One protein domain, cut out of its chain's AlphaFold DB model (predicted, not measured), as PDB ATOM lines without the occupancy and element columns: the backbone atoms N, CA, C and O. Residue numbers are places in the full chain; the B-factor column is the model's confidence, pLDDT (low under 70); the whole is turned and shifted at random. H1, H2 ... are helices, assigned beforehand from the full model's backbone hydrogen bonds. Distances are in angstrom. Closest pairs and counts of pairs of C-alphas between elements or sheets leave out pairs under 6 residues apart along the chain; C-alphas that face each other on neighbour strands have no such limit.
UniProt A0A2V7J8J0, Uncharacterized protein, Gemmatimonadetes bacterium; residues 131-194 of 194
ATOM      1  N   SER A 131      36.707  30.259 134.804       88.81
ATOM      2  CA  SER A 131      35.446  30.280 134.048       88.81
ATOM      3  C   SER A 131      35.509  31.145 132.784       88.81
ATOM      4  O   SER A 131      34.558  31.162 132.000       88.81
ATOM      5  N   ALA A 132      36.606  31.882 132.573       89.81
ATOM      6  CA  ALA A 132      36.785  32.701 131.389       89.81
ATOM      7  C   ALA A 132      36.755  31.831 130.115       89.81
ATOM      8  O   ALA A 132      37.350  30.754 130.069       89.81
ATOM      9  N   PRO A 133      36.075  32.291 129.051       90.75
ATOM     10  CA  PRO A 133      35.923  31.515 127.830       90.75
ATOM     11  C   PRO A 133      37.257  31.383 127.087       90.75
ATOM     12  O   PRO A 133      37.892  32.389 126.760       90.75
ATOM     13  N   ALA A 134      37.649  30.155 126.747       91.88
ATOM     14  CA  ALA A 134      38.756  29.903 125.831       91.88
ATOM     15  C   ALA A 134      38.468  30.453 124.416       91.88
ATOM     16  O   ALA A 134      37.299  30.618 124.038       91.88
ATOM     17  N   PRO A 135      39.508  30.720 123.602       91.19
ATOM     18  CA  PRO A 135      39.341  31.294 122.275       91.19
ATOM     19  C   PRO A 135      38.321  30.555 121.407       91.19
ATOM     20  O   PRO A 135      38.301  29.329 121.320       91.19
ATOM     21  N   VAL A 136      37.504  31.339 120.699       87.62
ATOM     22  CA  VAL A 136      36.528  30.889 119.694       87.62
ATOM     23  C   VAL A 136      35.351  30.098 120.265       87.62
ATOM     24  O   VAL A 136      34.227  30.590 120.221       87.62
ATOM     25  N   ARG A 137      35.574  28.887 120.786       88.31
ATOM     26  CA  ARG A 137      34.488  28.015 121.274       88.31
ATOM     27  C   ARG A 137      33.916  28.466 122.607       88.31
ATOM     28  O   ARG A 137      32.797  28.097 122.935       88.31
ATOM     29  N   GLY A 138      34.695  29.229 123.367       89.81
ATOM     30  CA  GLY A 138      34.279  29.754 124.653       89.81
ATOM     31  C   GLY A 138      34.157  28.716 125.761       89.81
ATOM     32  O   GLY A 138      33.554  29.015 126.782       89.81
ATOM     33  N   SER A 139      34.719  27.517 125.592       91.00
ATOM     34  CA  SER A 139      34.752  26.509 126.657       91.00
ATOM     35  C   SER A 139      35.508  27.039 127.883       91.00
ATOM     36  O   SER A 139      36.540  27.694 127.733       91.00
ATOM     37  N   SER A 140      34.999  26.748 129.079       89.31
ATOM     38  CA  SER A 140      35.673  27.005 130.360       89.31
ATOM     39  C   SER A 140      36.482  25.796 130.852       89.31
ATOM     40  O   SER A 140      36.875  25.727 132.015       89.31
ATOM     41  N   GLY A 141      36.713  24.809 129.981       88.00
ATOM     42  CA  GLY A 141      37.438  23.586 130.306       88.00
ATOM     43  C   GLY A 141      36.682  22.729 131.318       88.00
ATOM     44  O   GLY A 141      35.563  22.300 131.053       88.00
ATOM     45  N   VAL A 142      37.315  22.476 132.464       85.38
ATOM     46  CA  VAL A 142      36.765  21.644 133.548       85.38
ATOM     47  C   VAL A 142      35.825  22.402 134.489       85.38
ATOM     48  O   VAL A 142      35.250  21.791 135.376       85.38
ATOM     49  N   HIS A 143      35.671  23.720 134.324       88.69
ATOM     50  CA  HIS A 143      34.761  24.496 135.163       88.69
ATOM     51  C   HIS A 143      33.294  24.229 134.821       88.69
ATOM     52  O   HIS A 143      32.923  24.245 133.642       88.69
ATOM     53  N   GLU A 144      32.460  24.163 135.855       85.12
ATOM     54  CA  GLU A 144      31.004  23.959 135.816       85.12
ATOM     55  C   GLU A 144      30.230  24.888 134.868       85.12
ATOM     56  O   GLU A 144      29.195  24.513 134.317       85.12
ATOM     57  N   SER A 145      30.736  26.099 134.594       87.50
ATOM     58  CA  SER A 145      30.105  26.998 133.611       87.50
ATOM     59  C   SER A 145      29.989  26.364 132.219       87.50
ATOM     60  O   SER A 145      29.098  26.723 131.448       87.50
ATOM     61  N   GLY A 146      30.890  25.440 131.876       88.19
ATOM     62  CA  GLY A 146      30.950  24.743 130.598       88.19
ATOM     63  C   GLY A 146      31.364  25.609 129.410       88.19
ATOM     64  O   GLY A 146      32.388  25.357 128.778       88.19
ATOM     65  N   PHE A 147      30.541  26.603 129.069       90.50
ATOM     66  CA  PHE A 147      30.734  27.488 127.924       90.50
ATOM     67  C   PHE A 147      30.308  28.923 128.244       90.50
ATOM     68  O   PHE A 147      29.207  29.178 128.726       90.50
ATOM     69  N   GLY A 148      31.165  29.874 127.889       90.25
ATOM     70  CA  GLY A 148      30.889  31.304 127.852       90.25
ATOM     71  C   GLY A 148      31.006  31.870 126.435       90.25
ATOM     72  O   GLY A 148      31.358  31.184 125.477       90.25
ATOM     73  N   ARG A 149      30.730  33.166 126.281       91.88
ATOM     74  CA  ARG A 149      30.873  33.855 124.991       91.88
ATOM     75  C   ARG A 149      32.291  34.395 124.820       91.88
ATOM     76  O   ARG A 149      32.684  35.321 125.525       91.88
ATOM     77  N   TRP A 150      33.022  33.896 123.823       91.06
ATOM     78  CA  TRP A 150      34.281  34.510 123.399       91.06
ATOM     79  C   TRP A 150      34.037  35.908 122.810       91.06
ATOM     80  O   TRP A 150      33.255  36.071 121.871       91.06
ATOM     81  N   ASN A 151      34.718  36.924 123.348       91.12
ATOM     82  CA  ASN A 151      34.695  38.278 122.800       91.12
ATOM     83  C   ASN A 151      35.906  38.479 121.879       91.12
ATOM     84  O   ASN A 151      37.024  38.664 122.353       91.12
ATOM     85  N   ALA A 152      35.673  38.463 120.565       90.31
ATOM     86  CA  ALA A 152      36.727  38.628 119.565       90.31
ATOM     87  C   ALA A 152      37.302  40.057 119.498       90.31
ATOM     88  O   ALA A 152      38.451  40.225 119.105       90.31
ATOM     89  N   GLU A 153      36.551  41.083 119.908       90.62
ATOM     90  CA  GLU A 153      37.032  42.475 119.920       90.62
ATOM     91  C   GLU A 153      38.044  42.686 121.050       90.62
ATOM     92  O   GLU A 153      39.123  43.269 120.883       90.62
ATOM     93  N   THR A 154      37.719  42.165 122.234       90.88
ATOM     94  CA  THR A 154      38.615  42.257 123.384       90.88
ATOM     95  C   THR A 154      39.656  41.143 123.410       90.88
ATOM     96  O   THR A 154      40.665  41.305 124.093       90.88
ATOM     97  N   LEU A 155      39.477  40.090 122.605       92.06
ATOM     98  CA  LEU A 155      40.202  38.818 122.671       92.06
ATOM     99  C   LEU A 155      40.054  38.149 124.044       92.06
ATOM    100  O   LEU A 155      41.023  37.656 124.610       92.06
ATOM    101  N   GLY A 156      38.858  38.227 124.633       87.88
ATOM    102  CA  GLY A 156      38.570  37.701 125.976       87.88
ATOM    103  C   GLY A 156      39.297  38.416 127.123       87.88
ATOM    104  O   GLY A 156      39.052  38.120 128.289       87.88
ATOM    105  N   LEU A 157      40.157  39.389 126.821       89.38
ATOM    106  CA  LEU A 157      40.930  40.132 127.802       89.38
ATOM    107  C   LEU A 157      40.119  41.310 128.368       89.38
ATOM    108  O   LEU A 157      39.474  42.048 127.625       89.38
ATOM    109  N   SER A 158      40.183  41.525 129.684       86.19
ATOM    110  CA  SER A 158      39.580  42.685 130.361       86.19
ATOM    111  C   SER A 158      40.667  43.563 130.972       86.19
ATOM    112  O   SER A 158      41.212  43.210 132.009       86.19
ATOM    113  N   GLN A 159      41.009  44.691 130.344       88.31
ATOM    114  CA  GLN A 159      42.092  45.542 130.849       88.31
ATOM    115  C   GLN A 159      41.657  46.244 132.138       88.31
ATOM    116  O   GLN A 159      40.745  47.070 132.127       88.31
ATOM    117  N   ARG A 160      42.291  45.877 133.254       90.56
ATOM    118  CA  ARG A 160      42.048  46.429 134.591       90.56
ATOM    119  C   ARG A 160      43.384  46.614 135.298       90.56
ATOM    120  O   ARG A 160      44.318  45.850 135.061       90.56
ATOM    121  N   GLU A 161      43.474  47.623 136.154       90.75
ATOM    122  CA  GLU A 161      44.667  47.867 136.967       90.75
ATOM    123  C   GLU A 161      45.001  46.633 137.816       90.75
ATOM    124  O   GLU A 161      44.116  46.031 138.414       90.75
ATOM    125  N   GLY A 162      46.268  46.215 137.843       88.94
ATOM    126  CA  GLY A 162      46.716  45.071 138.647       88.94
ATOM    127  C   GLY A 162      46.244  43.684 138.183       88.94
ATOM    128  O   GLY A 162      46.657  42.691 138.787       88.94
ATOM    129  N   LEU A 163      45.429  43.590 137.123       92.75
ATOM    130  CA  LEU A 163      45.025  42.317 136.526       92.75
ATOM    131  C   LEU A 163      46.078  41.831 135.521       92.75
ATOM    132  O   LEU A 163      46.410  42.510 134.550       92.75
ATOM    133  N   ILE A 164      46.555  40.614 135.737       93.25
ATOM    134  CA  ILE A 164      47.448  39.877 134.857       93.25
ATOM    135  C   ILE A 164      46.625  39.362 133.663       93.25
ATOM    136  O   ILE A 164      45.658  38.614 133.860       93.25
ATOM    137  N   PRO A 165      46.985  39.725 132.416       92.06
ATOM    138  CA  PRO A 165      46.355  39.158 131.233       92.06
ATOM    139  C   PRO A 165      46.462  37.632 131.261       92.06
ATOM    140  O   PRO A 165      47.550  37.083 131.414       92.06
ATOM    141  N   THR A 166      45.332  36.952 131.101       90.75
ATOM    142  CA  THR A 166      45.250  35.492 131.208       90.75
ATOM    143  C   THR A 166      44.656  34.923 129.931       90.75
ATOM    144  O   THR A 166      43.676  35.450 129.404       90.75
ATOM    145  N   LEU A 167      45.261  33.848 129.435       90.75
ATOM    146  CA  LEU A 167      44.817  33.098 128.270       90.75
ATOM    147  C   LEU A 167      44.338  31.726 128.740       90.75
ATOM    148  O   LEU A 167      45.114  30.962 129.308       90.75
ATOM    149  N   MET A 168      43.082  31.412 128.448       89.56
ATOM    150  CA  MET A 168      42.527  30.082 128.668       89.56
ATOM    151  C   MET A 168      42.849  29.180 127.483       89.56
ATOM    152  O   MET A 168      42.720  29.584 126.325       89.56
ATOM    153  N   VAL A 169      43.262  27.952 127.780       90.12
ATOM    154  CA  VAL A 169      43.672  26.959 126.789       90.12
ATOM    155  C   VAL A 169      42.916  25.668 127.058       90.12
ATOM    156  O   VAL A 169      43.008  25.105 128.145       90.12
ATOM    157  N   VAL A 170      42.182  25.201 126.052       89.94
ATOM    158  CA  VAL A 170      41.399  23.955 126.086       89.94
ATOM    159  C   VAL A 170      41.539  23.209 124.761       89.94
ATOM    160  O   VAL A 170      41.728  23.850 123.725       89.94
ATOM    161  N   ASP A 171      41.423  21.882 124.782       88.25
ATOM    162  CA  ASP A 171      41.357  21.002 123.606       88.25
ATOM    163  C   ASP A 171      42.305  21.403 122.453       88.25
ATOM    164  O   ASP A 171      43.524  21.248 122.527       88.25
ATOM    165  N   ASP A 172      41.739  21.943 121.374       87.75
ATOM    166  CA  ASP A 172      42.406  22.293 120.127       87.75
ATOM    167  C   ASP A 172      42.848  23.764 120.056       87.75
ATOM    168  O   ASP A 172      43.153  24.271 118.976       87.75
ATOM    169  N   THR A 173      42.946  24.457 121.198       89.12
ATOM    170  CA  THR A 173      43.447  25.844 121.258       89.12
ATOM    171  C   THR A 173      44.838  25.958 120.632       89.12
ATOM    172  O   THR A 173      45.076  26.860 119.832       89.12
ATOM    173  N   PHE A 174      45.736  25.012 120.924       89.00
ATOM    174  CA  PHE A 174      47.092  25.015 120.368       89.00
ATOM    175  C   PHE A 174      47.158  24.632 118.888       89.00
ATOM    176  O   PHE A 174      48.046  25.106 118.186       89.00
ATOM    177  N   THR A 175      46.268  23.760 118.410       91.56
ATOM    178  CA  THR A 175      46.376  23.188 117.060       91.56
ATOM    179  C   THR A 175      45.527  23.930 116.036       91.56
ATOM    180  O   THR A 175      45.977  24.152 114.917       91.56
ATOM    181  N   LYS A 176      44.301  24.321 116.399       92.38
ATOM    182  CA  LYS A 176      43.321  24.932 115.491       92.38
ATOM    183  C   LYS A 176      43.192  26.440 115.675       92.38
ATOM    184  O   LYS A 176      42.817  27.137 114.735       92.38
ATOM    185  N   TYR A 177      43.477  26.943 116.875       91.88
ATOM    186  CA  TYR A 177      43.261  28.344 117.240       91.88
ATOM    187  C   TYR A 177      44.552  29.057 117.680       91.88
ATOM    188  O   TYR A 177      44.496  30.067 118.386       91.88
ATOM    189  N   SER A 178      45.712  28.580 117.212       91.88
ATOM    190  CA  SER A 178      47.035  29.153 117.509       91.88
ATOM    191  C   SER A 178      47.143  30.635 117.151       91.88
ATOM    192  O   SER A 178      47.770  31.397 117.881       91.88
ATOM    193  N   ASP A 179      46.495  31.071 116.069       93.62
ATOM    194  CA  ASP A 179      46.523  32.474 115.640       93.62
ATOM    195  C   ASP A 179      45.756  33.378 116.612       93.62
ATOM    196  O   ASP A 179      46.192  34.486 116.921       93.62
ATOM    197  N   GLN A 180      44.637  32.886 117.157       92.62
ATOM    198  CA  GLN A 180      43.884  33.597 118.194       92.62
ATOM    199  C   GLN A 180      44.695  33.672 119.487       92.62
ATOM    200  O   GLN A 180      44.771  34.726 120.114       92.62
ATOM    201  N   MET A 181      45.363  32.574 119.846       91.88
ATOM    202  CA  MET A 181      46.285  32.523 120.974       91.88
ATOM    203  C   MET A 181      47.419  33.551 120.827       91.88
ATOM    204  O   MET A 181      47.684  34.330 121.744       91.88
ATOM    205  N   ALA A 182      48.053  33.603 119.654       93.44
ATOM    206  CA  ALA A 182      49.109  34.560 119.346       93.44
ATOM    207  C   ALA A 182      48.605  36.010 119.420       93.44
ATOM    208  O   ALA A 182      49.300  36.868 119.968       93.44
ATOM    209  N   ALA A 183      47.386  36.281 118.944       94.12
ATOM    210  CA  ALA A 183      46.763  37.598 119.044       94.12
ATOM    211  C   ALA A 183      46.515  38.019 120.505       94.12
ATOM    212  O   ALA A 183      46.811  39.160 120.868       94.12
ATOM    213  N   VAL A 184      46.036  37.103 121.360       92.94
ATOM    214  CA  VAL A 184      45.874  37.347 122.807       92.94
ATOM    215  C   VAL A 184      47.219  37.705 123.438       92.94
ATOM    216  O   VAL A 184      47.319  38.717 124.130       92.94
ATOM    217  N   ILE A 185      48.271  36.929 123.154       92.62
ATOM    218  CA  ILE A 185      49.624  37.163 123.682       92.62
ATOM    219  C   ILE A 185      50.172  38.517 123.210       92.62
ATOM    220  O   ILE A 185      50.735  39.265 124.010       92.62
ATOM    221  N   ALA A 186      50.007  38.856 121.929       93.94
ATOM    222  CA  ALA A 186      50.454  40.135 121.382       93.94
ATOM    223  C   ALA A 186      49.747  41.317 122.061       93.94
ATOM    224  O   ALA A 186      50.401  42.276 122.469       93.94
ATOM    225  N   LYS A 187      48.425  41.220 122.250       92.56
ATOM    226  CA  LYS A 187      47.635  42.243 122.942       92.56
ATOM    227  C   LYS A 187      48.024  42.371 124.415       92.56
ATOM    228  O   LYS A 187      48.193  43.487 124.893       92.56
ATOM    229  N   ALA A 188      48.230  41.251 125.107       91.62
ATOM    230  CA  ALA A 188      48.690  41.224 126.493       91.62
ATOM    231  C   ALA A 188      50.068  41.887 126.667       91.62
ATOM    232  O   ALA A 188      50.259  42.669 127.594       91.62
ATOM    233  N   LYS A 189      51.017  41.642 125.752       90.75
ATOM    234  CA  LYS A 189      52.341  42.290 125.777       90.75
ATOM    235  C   LYS A 189      52.263  43.809 125.613       90.75
ATOM    236  O   LYS A 189      53.080  44.511 126.192       90.75
ATOM    237  N   ALA A 190      51.274  44.309 124.873       89.62
ATOM    238  CA  ALA A 190      51.045  45.743 124.719       89.62
ATOM    239  C   ALA A 190      50.430  46.413 125.967       89.62
ATOM    240  O   ALA A 190      50.355  47.637 126.012       89.62
ATOM    241  N   TRP A 191      49.964  45.645 126.965       84.12
ATOM    242  CA  TRP A 191      49.432  46.192 128.222       84.12
ATOM    243  C   TRP A 191      50.507  46.506 129.255       84.12
ATOM    244  O   TRP A 191      50.259  47.318 130.146       84.12
ATOM    245  N   ALA A 192      51.662  45.841 129.181       61.47
ATOM    246  CA  ALA A 192      52.760  46.130 130.088       61.47
ATOM    247  C   ALA A 192      53.225  47.576 129.834       61.47
ATOM    248  O   ALA A 192      53.553  47.898 128.688       61.47
ATOM    249  N   PRO A 193      53.233  48.466 130.846       53.88
ATOM    250  CA  PRO A 193      53.922  49.738 130.693       53.88
ATOM    251  C   PRO A 193      55.397  49.450 130.379       53.88
ATOM    252  O   PRO A 193      55.965  48.494 130.913       53.88
ATOM    253  N   ALA A 194      55.964  50.236 129.460       39.56
ATOM    254  CA  ALA A 194      57.387  50.200 129.133       39.56
ATOM    255  C   ALA A 194      58.263  50.437 130.373       39.56
ATOM    256  O   ALA A 194      57.830  51.215 131.257       39.56
TER     257      ALA A 194
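AT A GLANCE: This is residues 131 to 194 of the 194 residues of an uncharacterized protein of Gemmatimonadetes bacterium (UniProt A0A2V7J8J0). This domain has little regular structure: one helix, H2, runs along one side of a long looped stretch, residues 131 to 172, and the short helix H1 makes the turn into it. The 64 printed residues have two named helices, H1 then H2, and no named strand; the class is all helix, with only 16 residues in named elements. The whole is compact, with a radius of gyration of the C-alphas of 11.7 A, and only just elongated, spanning 35 by 24 by 18 A.

IN THESE COORDINATES: H2, residues 178 to 189, measures 16.4 A from C-alpha 178 at (47.035, 29.153, 117.509) to C-alpha 189 at (52.341, 42.290, 125.777). H1, residues 173 to 176, measures 5.8 A and begins at C-alpha 173, (43.447, 25.844, 121.258).

HOW THE PARTS SIT: H2 and H1 are close but not clearly touching; their closest C-alphas, of Met 181 and Thr 173, are 7.3 A apart. A tight link of one residue joins them. In H2 every O i to N i+4 pair is within hydrogen-bond range; H1 is too short for such a pair, and its one O i to N i+3 pair is not within range.

THE WHOLE: The C-alphas farthest apart, of Glu 144 and Ala 194, are 37.8 A apart. The printed part has no cut. Its mean pLDDT is 88.5, with residues 192 to 194 under 70.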